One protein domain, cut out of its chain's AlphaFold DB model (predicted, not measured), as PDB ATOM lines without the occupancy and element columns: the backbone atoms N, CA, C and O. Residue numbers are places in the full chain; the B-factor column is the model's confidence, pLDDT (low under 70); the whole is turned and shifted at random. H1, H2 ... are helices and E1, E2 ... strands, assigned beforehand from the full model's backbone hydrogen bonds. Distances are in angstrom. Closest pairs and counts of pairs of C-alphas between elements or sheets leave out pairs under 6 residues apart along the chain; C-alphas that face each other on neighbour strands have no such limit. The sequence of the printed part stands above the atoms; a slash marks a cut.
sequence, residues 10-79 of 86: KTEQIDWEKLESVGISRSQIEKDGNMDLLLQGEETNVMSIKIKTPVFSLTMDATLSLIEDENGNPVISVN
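Overview. This is residues 10 to 79 of the 86 residues of the protein "DUF4099 domain-containing protein" of Phocaeicola dorei (UniProt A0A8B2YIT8). A strongly twisted sheet of three strands has three short helices along one side; its long strand E2 bends sharply, pairing with E1 before the bend and E3 after it. The 70 printed residues hold H1, H2, H3, E1, E2, E3 in that order, mixed in class. The sheet E1-E2-E3 is a meander, each strand the antiparallel neighbour of the one before. The whole is compact, radius of gyration of the C-alphas 11.7 A, spanning 30 by 27 by 19 A.

Along the chain. H1 is residues 16 to 21, from C-alpha 16 at (103.331, 86.371, 111.090); H2 26 to 31; H3 35 to 39. E1 is 47 to 52, 16.0 A; E2 57 to 68, 25.4 A; E3 74 to 79, 15.5 A, ending at C-alpha 79, (88.150, 92.707, 103.322).

Arrangement. E2 bends by 96 degrees at residue 61. Hairpin E1 and E2 has N 49 and O 60 at 2.8 A; hairpin E2 and E3 has N 65 and O 77 at 3.1 A, within hydrogen-bond range. H3 is on the sheet, closest C-alphas Leu 38 and Ser 65, 5.9 A; H1 and H2 only graze it. Every O i to N i+4 pair in H1, H2 and H3 is within hydrogen-bond range.

Size, cuts and confidence. The farthest C-alphas, Gln 40 and Val 55, are 33.0 A apart. The printed part has no cut, no long link, and no printed residue under pLDDT 70.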
ATOM      1  N   LYS A  10     101.520  77.243 102.880       93.75
ATOM      2  CA  LYS A  10     102.102  76.755 104.125       93.75
ATOM      3  C   LYS A  10     102.155  77.886 105.133       93.75
ATOM      4  O   LYS A  10     102.488  79.020 104.793       93.75
ATOM      5  N   THR A  11     101.927  77.550 106.392       93.00
ATOM      6  CA  THR A  11     101.999  78.492 107.507       93.00
ATOM      7  C   THR A  11     103.322  79.257 107.542       93.00
ATOM      8  O   THR A  11     103.337  80.437 107.873       93.00
ATOM      9  N   GLU A  12     104.435  78.621 107.178       93.38
ATOM     10  CA  GLU A  12     105.771  79.225 107.223       93.38
ATOM     11  C   GLU A  12     106.024  80.243 106.100       93.38
ATOM     12  O   GLU A  12     107.005  80.977 106.166       93.38
ATOM     13  N   GLN A  13     105.168  80.299 105.071       93.25
ATOM     14  CA  GLN A  13     105.284  81.288 103.992       93.25
ATOM     15  C   GLN A  13     104.734  82.663 104.389       93.25
ATOM     16  O   GLN A  13     104.993  83.643 103.698       93.25
ATOM     17  N   ILE A  14     103.971  82.740 105.481       94.06
ATOM     18  CA  ILE A  14     103.293  83.958 105.924       94.06
ATOM     19  C   ILE A  14     104.153  84.656 106.980       94.06
ATOM     20  O   ILE A  14     104.585  84.044 107.960       94.06
ATOM     21  N   ASP A  15     104.372  85.959 106.804       94.00
ATOM     22  CA  ASP A  15     105.143  86.789 107.735       94.00
ATOM     23  C   ASP A  15     104.302  87.170 108.968       94.00
ATOM     24  O   ASP A  15     103.791  88.286 109.109       94.00
ATOM     25  N   TRP A  16     104.122  86.201 109.868       94.88
ATOM     26  CA  TRP A  16     103.331  86.371 111.090       94.88
ATOM     27  C   TRP A  16     103.887  87.444 112.026       94.88
ATOM     28  O   TRP A  16     103.114  88.078 112.738       94.88
ATOM     29  N   GLU A  17     105.202  87.671 112.023       94.88
ATOM     30  CA  GLU A  17     105.833  88.700 112.850       94.88
ATOM     31  C   GLU A  17     105.405  90.101 112.397       94.88
ATOM     32  O   GLU A  17     104.978  90.920 113.217       94.88
ATOM     33  N   LYS A  18     105.426  90.371 111.084       93.62
ATOM     34  CA  LYS A  18     104.925  91.646 110.552       93.62
ATOM     35  C   LYS A  18     103.427  91.814 110.767       93.62
ATOM     36  O   LYS A  18     103.005  92.915 111.120       93.62
ATOM     37  N   LEU A  19     102.632  90.758 110.596       93.88
ATOM     38  CA  LEU A  19     101.188  90.811 110.851       93.88
ATOM     39  C   LEU A  19     100.882  91.149 112.315       93.88
ATOM     40  O   LEU A  19     100.090  92.055 112.585       93.88
ATOM     41  N   GLU A  20     101.572  90.510 113.261       94.25
ATOM     42  CA  GLU A  20     101.415  90.794 114.689       94.25
ATOM     43  C   GLU A  20     101.832  92.241 115.012       94.25
ATOM     44  O   GLU A  20     101.155  92.923 115.783       94.25
ATOM     45  N   SER A  21     102.875  92.764 114.351       93.81
ATOM     46  CA  SER A  21     103.331  94.153 114.535       93.81
ATOM     47  C   SER A  21     102.275  95.207 114.178       93.81
ATOM     48  O   SER A  21     102.289  96.305 114.742       93.81
ATOM     49  N   VAL A  22     101.337  94.866 113.285       92.56
ATOM     50  CA  VAL A  22     100.204  95.722 112.904       92.56
ATOM     51  C   VAL A  22      98.888  95.307 113.567       92.56
ATOM     52  O   VAL A  22      97.867  95.937 113.307       92.56
ATOM     53  N   GLY A  23      98.893  94.306 114.454       90.69
ATOM     54  CA  GLY A  23      97.733  93.885 115.252       90.69
ATOM     55  C   GLY A  23      96.911  92.718 114.688       90.69
ATOM     56  O   GLY A  23      95.838  92.427 115.216       90.69
ATOM     57  N   ILE A  24      97.396  92.026 113.653       93.25
ATOM     58  CA  ILE A  24      96.761  90.816 113.107       93.25
ATOM     59  C   ILE A  24      97.458  89.588 113.697       93.25
ATOM     60  O   ILE A  24      98.563  89.240 113.291       93.25
ATOM     61  N   SER A  25      96.804  88.923 114.652       93.69
ATOM     62  CA  SER A  25      97.412  87.796 115.360       93.69
ATOM     63  C   SER A  25      97.080  86.442 114.751       93.69
ATOM     64  O   SER A  25      95.910  86.071 114.621       93.69
ATOM     65  N   ARG A  26      98.123  85.642 114.503       95.62
ATOM     66  CA  ARG A  26      97.991  84.229 114.121       95.62
ATOM     67  C   ARG A  26      97.140  83.451 115.125       95.62
ATOM     68  O   ARG A  26      96.246  82.709 114.736       95.62
ATOM     69  N   SER A  27      97.406  83.650 116.417       95.38
ATOM     70  CA  SER A  27      96.718  82.937 117.496       95.38
ATOM     71  C   SER A  27      95.210  83.201 117.506       95.38
ATOM     72  O   SER A  27      94.424  82.303 117.798       95.38
ATOM     73  N   GLN A  28      94.800  84.416 117.132       94.38
ATOM     74  CA  GLN A  28      93.393  84.784 117.022       94.38
ATOM     75  C   GLN A  28      92.737  84.086 115.824       94.38
ATOM     76  O   GLN A  28      91.668  83.505 115.975       94.38
ATOM     77  N   ILE A  29      93.410  84.055 114.667       95.88
ATOM     78  CA  ILE A  29      92.941  83.342 113.466       95.88
ATOM     79  C   ILE A  29      92.772  81.838 113.744       95.88
ATOM     80  O   ILE A  29      91.783  81.235 113.327       95.88
ATOM     81  N   GLU A  30      93.711  81.224 114.470       96.19
ATOM     82  CA  GLU A  30      93.623  79.814 114.881       96.19
ATOM     83  C   GLU A  30      92.473  79.577 115.864       96.19
ATOM     84  O   GLU A  30      91.686  78.648 115.682       96.19
ATOM     85  N   LYS A  31      92.344  80.432 116.885       95.44
ATOM     86  CA  LYS A  31      91.280  80.346 117.892       95.44
ATOM     87  C   LYS A  31      89.885  80.476 117.279       95.44
ATOM     88  O   LYS A  31      88.969  79.792 117.728       95.44
ATOM     89  N   ASP A  32      89.745  81.312 116.257       94.38
ATOM     90  CA  ASP A  32      88.482  81.523 115.546       94.38
ATOM     91  C   ASP A  32      88.205  80.437 114.491       94.38
ATOM     92  O   ASP A  32      87.179  80.473 113.817       94.38
ATOM     93  N   GLY A  33      89.096  79.446 114.344       95.56
ATOM     94  CA  GLY A  33      88.926  78.331 113.407       95.56
ATOM     95  C   GLY A  33      89.122  78.716 111.938       95.56
ATOM     96  O   GLY A  33      88.721  77.971 111.049       95.56
ATOM     97  N   ASN A  34      89.745  79.866 111.675       97.12
ATOM     98  CA  ASN A  34      89.893  80.433 110.336       97.12
ATOM     99  C   ASN A  34      91.201  80.026 109.635       97.12
ATOM    100  O   ASN A  34      91.340  80.245 108.433       97.12
ATOM    101  N   MET A  35      92.150  79.417 110.355       96.56
ATOM    102  CA  MET A  35      93.461  79.051 109.804       96.56
ATOM    103  C   MET A  35      93.359  78.082 108.621       96.56
ATOM    104  O   MET A  35      94.015  78.283 107.604       96.56
ATOM    105  N   ASP A  36      92.518  77.049 108.724       96.12
ATOM    106  CA  ASP A  36      92.392  76.052 107.655       96.12
ATOM    107  C   ASP A  36      91.813  76.643 106.368       96.12
ATOM    108  O   ASP A  36      92.309  76.319 105.293       96.12
ATOM    109  N   LEU A  37      90.811  77.524 106.473       96.69
ATOM    110  CA  LEU A  37      90.239  78.232 105.322       96.69
ATOM    111  C   LEU A  37      91.313  79.083 104.641       96.69
ATOM    112  O   LEU A  37      91.569  78.942 103.446       96.69
ATOM    113  N   LEU A  38      92.020  79.885 105.438       96.19
ATOM    114  CA  LEU A  38      93.053  80.791 104.954       96.19
ATOM    115  C   LEU A  38      94.167  80.042 104.204       96.19
ATOM    116  O   LEU A  38      94.537  80.427 103.097       96.19
ATOM    117  N   LEU A  39      94.675  78.936 104.763       95.94
ATOM    118  CA  LEU A  39      95.729  78.129 104.131       95.94
ATOM    119  C   LEU A  39      95.240  77.357 102.895       95.94
ATOM    120  O   LEU A  39      96.043  77.028 102.022       95.94
ATOM    121  N   GLN A  40      93.937  77.088 102.781       95.81
ATOM    122  CA  GLN A  40      93.310  76.545 101.566       95.81
ATOM    123  C   GLN A  40      93.105  77.613 100.481       95.81
ATOM    124  O   GLN A  40      92.640  77.284  99.395       95.81
ATOM    125  N   GLY A  41      93.475  78.871 100.751       94.50
ATOM    126  CA  GLY A  41      93.220  80.002  99.860       94.50
ATOM    127  C   GLY A  41      91.756  80.438  99.843       94.50
ATOM    128  O   GLY A  41      91.360  81.205  98.970       94.50
ATOM    129  N   GLU A  42      90.956  79.953 100.793       96.31
ATOM    130  CA  GLU A  42      89.582  80.390 100.988       96.31
ATOM    131  C   GLU A  42      89.539  81.653 101.857       96.31
ATOM    132  O   GLU A  42      90.448  81.956 102.636       96.31
ATOM    133  N   GLU A  43      88.453  82.404 101.716       97.12
ATOM    134  CA  GLU A  43      88.169  83.540 102.577       97.12
ATOM    135  C   GLU A  43      87.724  83.055 103.966       97.12
ATOM    136  O   GLU A  43      86.979  82.080 104.101       97.12
ATOM    137  N   THR A  44      88.199  83.713 105.021       97.75
ATOM    138  CA  THR A  44      87.832  83.354 106.393       97.75
ATOM    139  C   THR A  44      86.381  83.709 106.699       97.75
ATOM    140  O   THR A  44      85.751  84.512 106.013       97.75
ATOM    141  N   ASN A  45      85.866  83.207 107.822       97.12
ATOM    142  CA  ASN A  45      84.662  83.793 108.400       97.12
ATOM    143  C   ASN A  45      84.925  85.236 108.853       97.12
ATOM    144  O   ASN A  45      86.074  85.634 109.081       97.12
ATOM    145  N   VAL A  46      83.841  85.996 109.024       95.88
ATOM    146  CA  VAL A  46      83.896  87.353 109.573       95.88
ATOM    147  C   VAL A  46      84.496  87.316 110.975       95.88
ATOM    148  O   VAL A  46      84.055  86.547 111.831       95.88
ATOM    149  N   MET A  47      85.486  88.166 111.214       93.81
ATOM    150  CA  MET A  47      86.152  88.326 112.498       93.81
ATOM    151  C   MET A  47      86.452  89.800 112.770       93.81
ATOM    152  O   MET A  47      86.607  90.605 111.850       93.81
ATOM    153  N   SER A  48      86.540  90.159 114.050       93.06
ATOM    154  CA  SER A  48      86.905  91.520 114.438       93.06
ATOM    155  C   SER A  48      88.419  91.690 114.328       93.06
ATOM    156  O   SER A  48      89.185  91.031 115.033       93.06
ATOM    157  N   ILE A  49      88.852  92.575 113.436       93.44
ATOM    158  CA  ILE A  49      90.258  92.885 113.196       93.44
ATOM    159  C   ILE A  49      90.590  94.230 113.830       93.44
ATOM    160  O   ILE A  49      89.880  95.222 113.644       93.44
ATOM    161  N   LYS A  50      91.713  94.273 114.550       92.50
ATOM    162  CA  LYS A  50      92.259  95.496 115.136       92.50
ATOM    163  C   LYS A  50      93.622  95.806 114.535       92.50
ATOM    164  O   LYS A  50      94.628  95.252 114.961       92.50
ATOM    165  N   ILE A  51      93.659  96.744 113.596       93.25
ATOM    166  CA  ILE A  51      94.906  97.234 113.016       93.25
ATOM    167  C   ILE A  51      95.420  98.399 113.856       93.25
ATOM    168  O   ILE A  51      94.693  99.360 114.126       93.25
ATOM    169  N   LYS A  52      96.687  98.336 114.260       91.50
ATOM    170  CA  LYS A  52      97.362  99.402 114.997       91.50
ATOM    171  C   LYS A  52      98.667  99.762 114.305       91.50
ATOM    172  O   LYS A  52      99.595  98.966 114.256       91.50
ATOM    173  N   THR A  53      98.745 100.996 113.824       90.88
ATOM    174  CA  THR A  53      99.970 101.590 113.282       90.88
ATOM    175  C   THR A  53     100.385 102.784 114.151       90.88
ATOM    176  O   THR A  53      99.621 103.202 115.028       90.88
ATOM    177  N   PRO A  54     101.572 103.380 113.939       92.38
ATOM    178  CA  PRO A  54     101.950 104.610 114.637       92.38
ATOM    179  C   PRO A  54     101.022 105.804 114.359       92.38
ATOM    180  O   PRO A  54     100.946 106.711 115.183       92.38
ATOM    181  N   VAL A  55     100.337 105.823 113.208       96.19
ATOM    182  CA  VAL A  55      99.549 106.980 112.742       96.19
ATOM    183  C   VAL A  55      98.062 106.832 113.066       96.19
ATOM    184  O   VAL A  55      97.394 107.827 113.331       96.19
ATOM    185  N   PHE A  56      97.528 105.607 113.062       94.94
ATOM    186  CA  PHE A  56      96.110 105.358 113.321       94.94
ATOM    187  C   PHE A  56      95.855 103.987 113.955       94.94
ATOM    188  O   PHE A  56      96.672 103.066 113.880       94.94
ATOM    189  N   SER A  57      94.666 103.847 114.539       94.62
ATOM    190  CA  SER A  57      94.097 102.568 114.957       94.62
ATOM    191  C   SER A  57      92.765 102.371 114.250       94.62
ATOM    192  O   SER A  57      91.979 103.309 114.140       94.62
ATOM    193  N   LEU A  58      92.506 101.147 113.811       93.62
ATOM    194  CA  LEU A  58      91.292 100.756 113.112       93.62
ATOM    195  C   LEU A  58      90.760  99.472 113.737       93.62
ATOM    196  O   LEU A  58      91.509  98.515 113.907       93.62
ATOM    197  N   THR A  59      89.478  99.468 114.078       93.94
ATOM    198  CA  THR A  59      88.753  98.261 114.473       93.94
ATOM    199  C   THR A  59      87.604  98.096 113.496       93.94
ATOM    200  O   THR A  59      86.830  99.036 113.318       93.94
ATOM    201  N   MET A  60      87.504  96.934 112.861       93.69
ATOM    202  CA  MET A  60      86.419  96.618 111.935       93.69
ATOM    203  C   MET A  60      86.068  95.137 112.000       93.69
ATOM    204  O   MET A  60      86.911  94.321 112.370       93.69
ATOM    205  N   ASP A  61      84.861  94.802 111.570       94.31
ATOM    206  CA  ASP A  61      84.540  93.433 111.191       94.31
ATOM    207  C   ASP A  61      84.972  93.227 109.737       94.31
ATOM    208  O   ASP A  61      84.681  94.053 108.865       94.31
ATOM    209  N   ALA A  62      85.715  92.153 109.492       95.56
ATOM    210  CA  ALA A  62      86.304  91.855 108.196       95.56
ATOM    211  C   ALA A  62      86.447  90.348 107.990       95.56
ATOM    212  O   ALA A  62      86.465  89.567 108.942       95.56
ATOM    213  N   THR A  63      86.600  89.952 106.739       97.00
ATOM    214  CA  THR A  63      87.144  88.653 106.349       97.00
ATOM    215  C   THR A  63      88.606  88.813 105.934       97.00
ATOM    216  O   THR A  63      89.057  89.901 105.560       97.00
ATOM    217  N   LEU A  64      89.377  87.732 106.034       97.00
ATOM    218  CA  LEU A  64      90.764  87.665 105.588       97.00
ATOM    219  C   LEU A  64      90.881  86.695 104.413       97.00
ATOM    220  O   LEU A  64      90.193  85.679 104.363       97.00
ATOM    221  N   SER A  65      91.789  86.979 103.487       97.06
ATOM    222  CA  SER A  65      92.186  86.050 102.423       97.06
ATOM    223  C   SER A  65      93.680  86.185 102.138       97.06
ATOM    224  O   SER A  65      94.303  87.173 102.531       97.06
ATOM    225  N   LEU A  66      94.264  85.185 101.480       96.56
ATOM    226  CA  LEU A  66      95.635  85.254 100.981       96.56
ATOM    227  C   LEU A  66      95.629  85.538  99.483       96.56
ATOM    228  O   LEU A  66      95.039  84.789  98.704       96.56
ATOM    229  N   ILE A  67      96.317  86.608  99.103       94.62
ATOM    230  CA  ILE A  67      96.608  86.966  97.716       94.62
ATOM    231  C   ILE A  67      98.112  86.865  97.476       94.62
ATOM    232  O   ILE A  67      98.894  86.907  98.421       94.62
ATOM    233  N   GLU A  68      98.526  86.759  96.222       93.75
ATOM    234  CA  GLU A  68      99.940  86.824  95.859       93.75
ATOM    235  C   GLU A  68     100.353  88.276  95.573       93.75
ATOM    236  O   GLU A  68      99.618  89.027  94.927       93.75
ATOM    237  N   ASP A  69     101.527  88.682  96.064       91.88
ATOM    238  CA  ASP A  69     102.174  89.931  95.653       91.88
ATOM    239  C   ASP A  69     102.779  89.824  94.238       91.88
ATOM    240  O   ASP A  69     102.717  88.785  93.580       91.88
ATOM    241  N   GLU A  70     103.419  90.898  93.764       93.50
ATOM    242  CA  GLU A  70     104.077  90.934  92.445       93.50
ATOM    243  C   GLU A  70     105.178  89.868  92.263       93.50
ATOM    244  O   GLU A  70     105.569  89.571  91.135       93.50
ATOM    245  N   ASN A  71     105.679  89.288  93.357       92.06
ATOM    246  CA  ASN A  71     106.715  88.258  93.372       92.06
ATOM    247  C   ASN A  71     106.157  86.850  93.660       92.06
ATOM    248  O   ASN A  71     106.945  85.909  93.771       92.06
ATOM    249  N   GLY A  72     104.836  86.689  93.792       89.31
ATOM    250  CA  GLY A  72     104.203  85.412  94.127       89.31
ATOM    251  C   GLY A  72     104.228  85.061  95.620       89.31
ATOM    252  O   GLY A  72     103.981  83.909  95.976       89.31
ATOM    253  N   ASN A  73     104.560  86.001  96.513       91.50
ATOM    254  CA  ASN A  73     104.526  85.745  97.955       91.50
ATOM    255  C   ASN A  73     103.111  85.946  98.511       91.50
ATOM    256  O   ASN A  73     102.454  86.922  98.144       91.50
ATOM    257  N   PRO A  74     102.658  85.098  99.450       93.00
ATOM    258  CA  PRO A  74     101.361  85.268 100.085       93.00
ATOM    259  C   PRO A  74     101.316  86.523 100.969       93.00
ATOM    260  O   PRO A  74     102.158  86.725 101.845       93.00
ATOM    261  N   VAL A  75     100.275  87.328 100.782       94.62
ATOM    262  CA  VAL A  75      99.959  88.536 101.548       94.62
ATOM    263  C   VAL A  75      98.520  88.452 102.047       94.62
ATOM    264  O   VAL A  75      97.624  88.014 101.327       94.62
ATOM    265  N   ILE A  76      98.284  88.890 103.285       95.19
ATOM    266  CA  ILE A  76      96.932  88.986 103.842       95.19
ATOM    267  C   ILE A  76      96.201  90.175 103.218       95.19
ATOM    268  O   ILE A  76      96.609  91.324 103.397       95.19
ATOM    269  N   SER A  77      95.083  89.893 102.554       95.81
ATOM    270  CA  SER A  77      94.062  90.885 102.226       95.81
ATOM    271  C   SER A  77      93.045  90.965 103.362       95.81
ATOM    272  O   SER A  77      92.567  89.936 103.844       95.81
ATOM    273  N   VAL A  78      92.713  92.185 103.787       95.25
ATOM    274  CA  VAL A  78      91.672  92.466 104.788       95.25
ATOM    275  C   VAL A  78      90.470  93.058 104.064       95.25
ATOM    276  O   VAL A  78      90.533  94.188 103.577       95.25
ATOM    277  N   ASN A  79      89.371  92.311 104.012       94.81
ATOM    278  CA  ASN A  79      88.150  92.707 103.322       94.81
ATOM    279  C   ASN A  79      87.119  93.163 104.364       94.81
ATOM    280  O   ASN A  79      86.534  92.351 105.079       94.81
TER     281      ASN A  79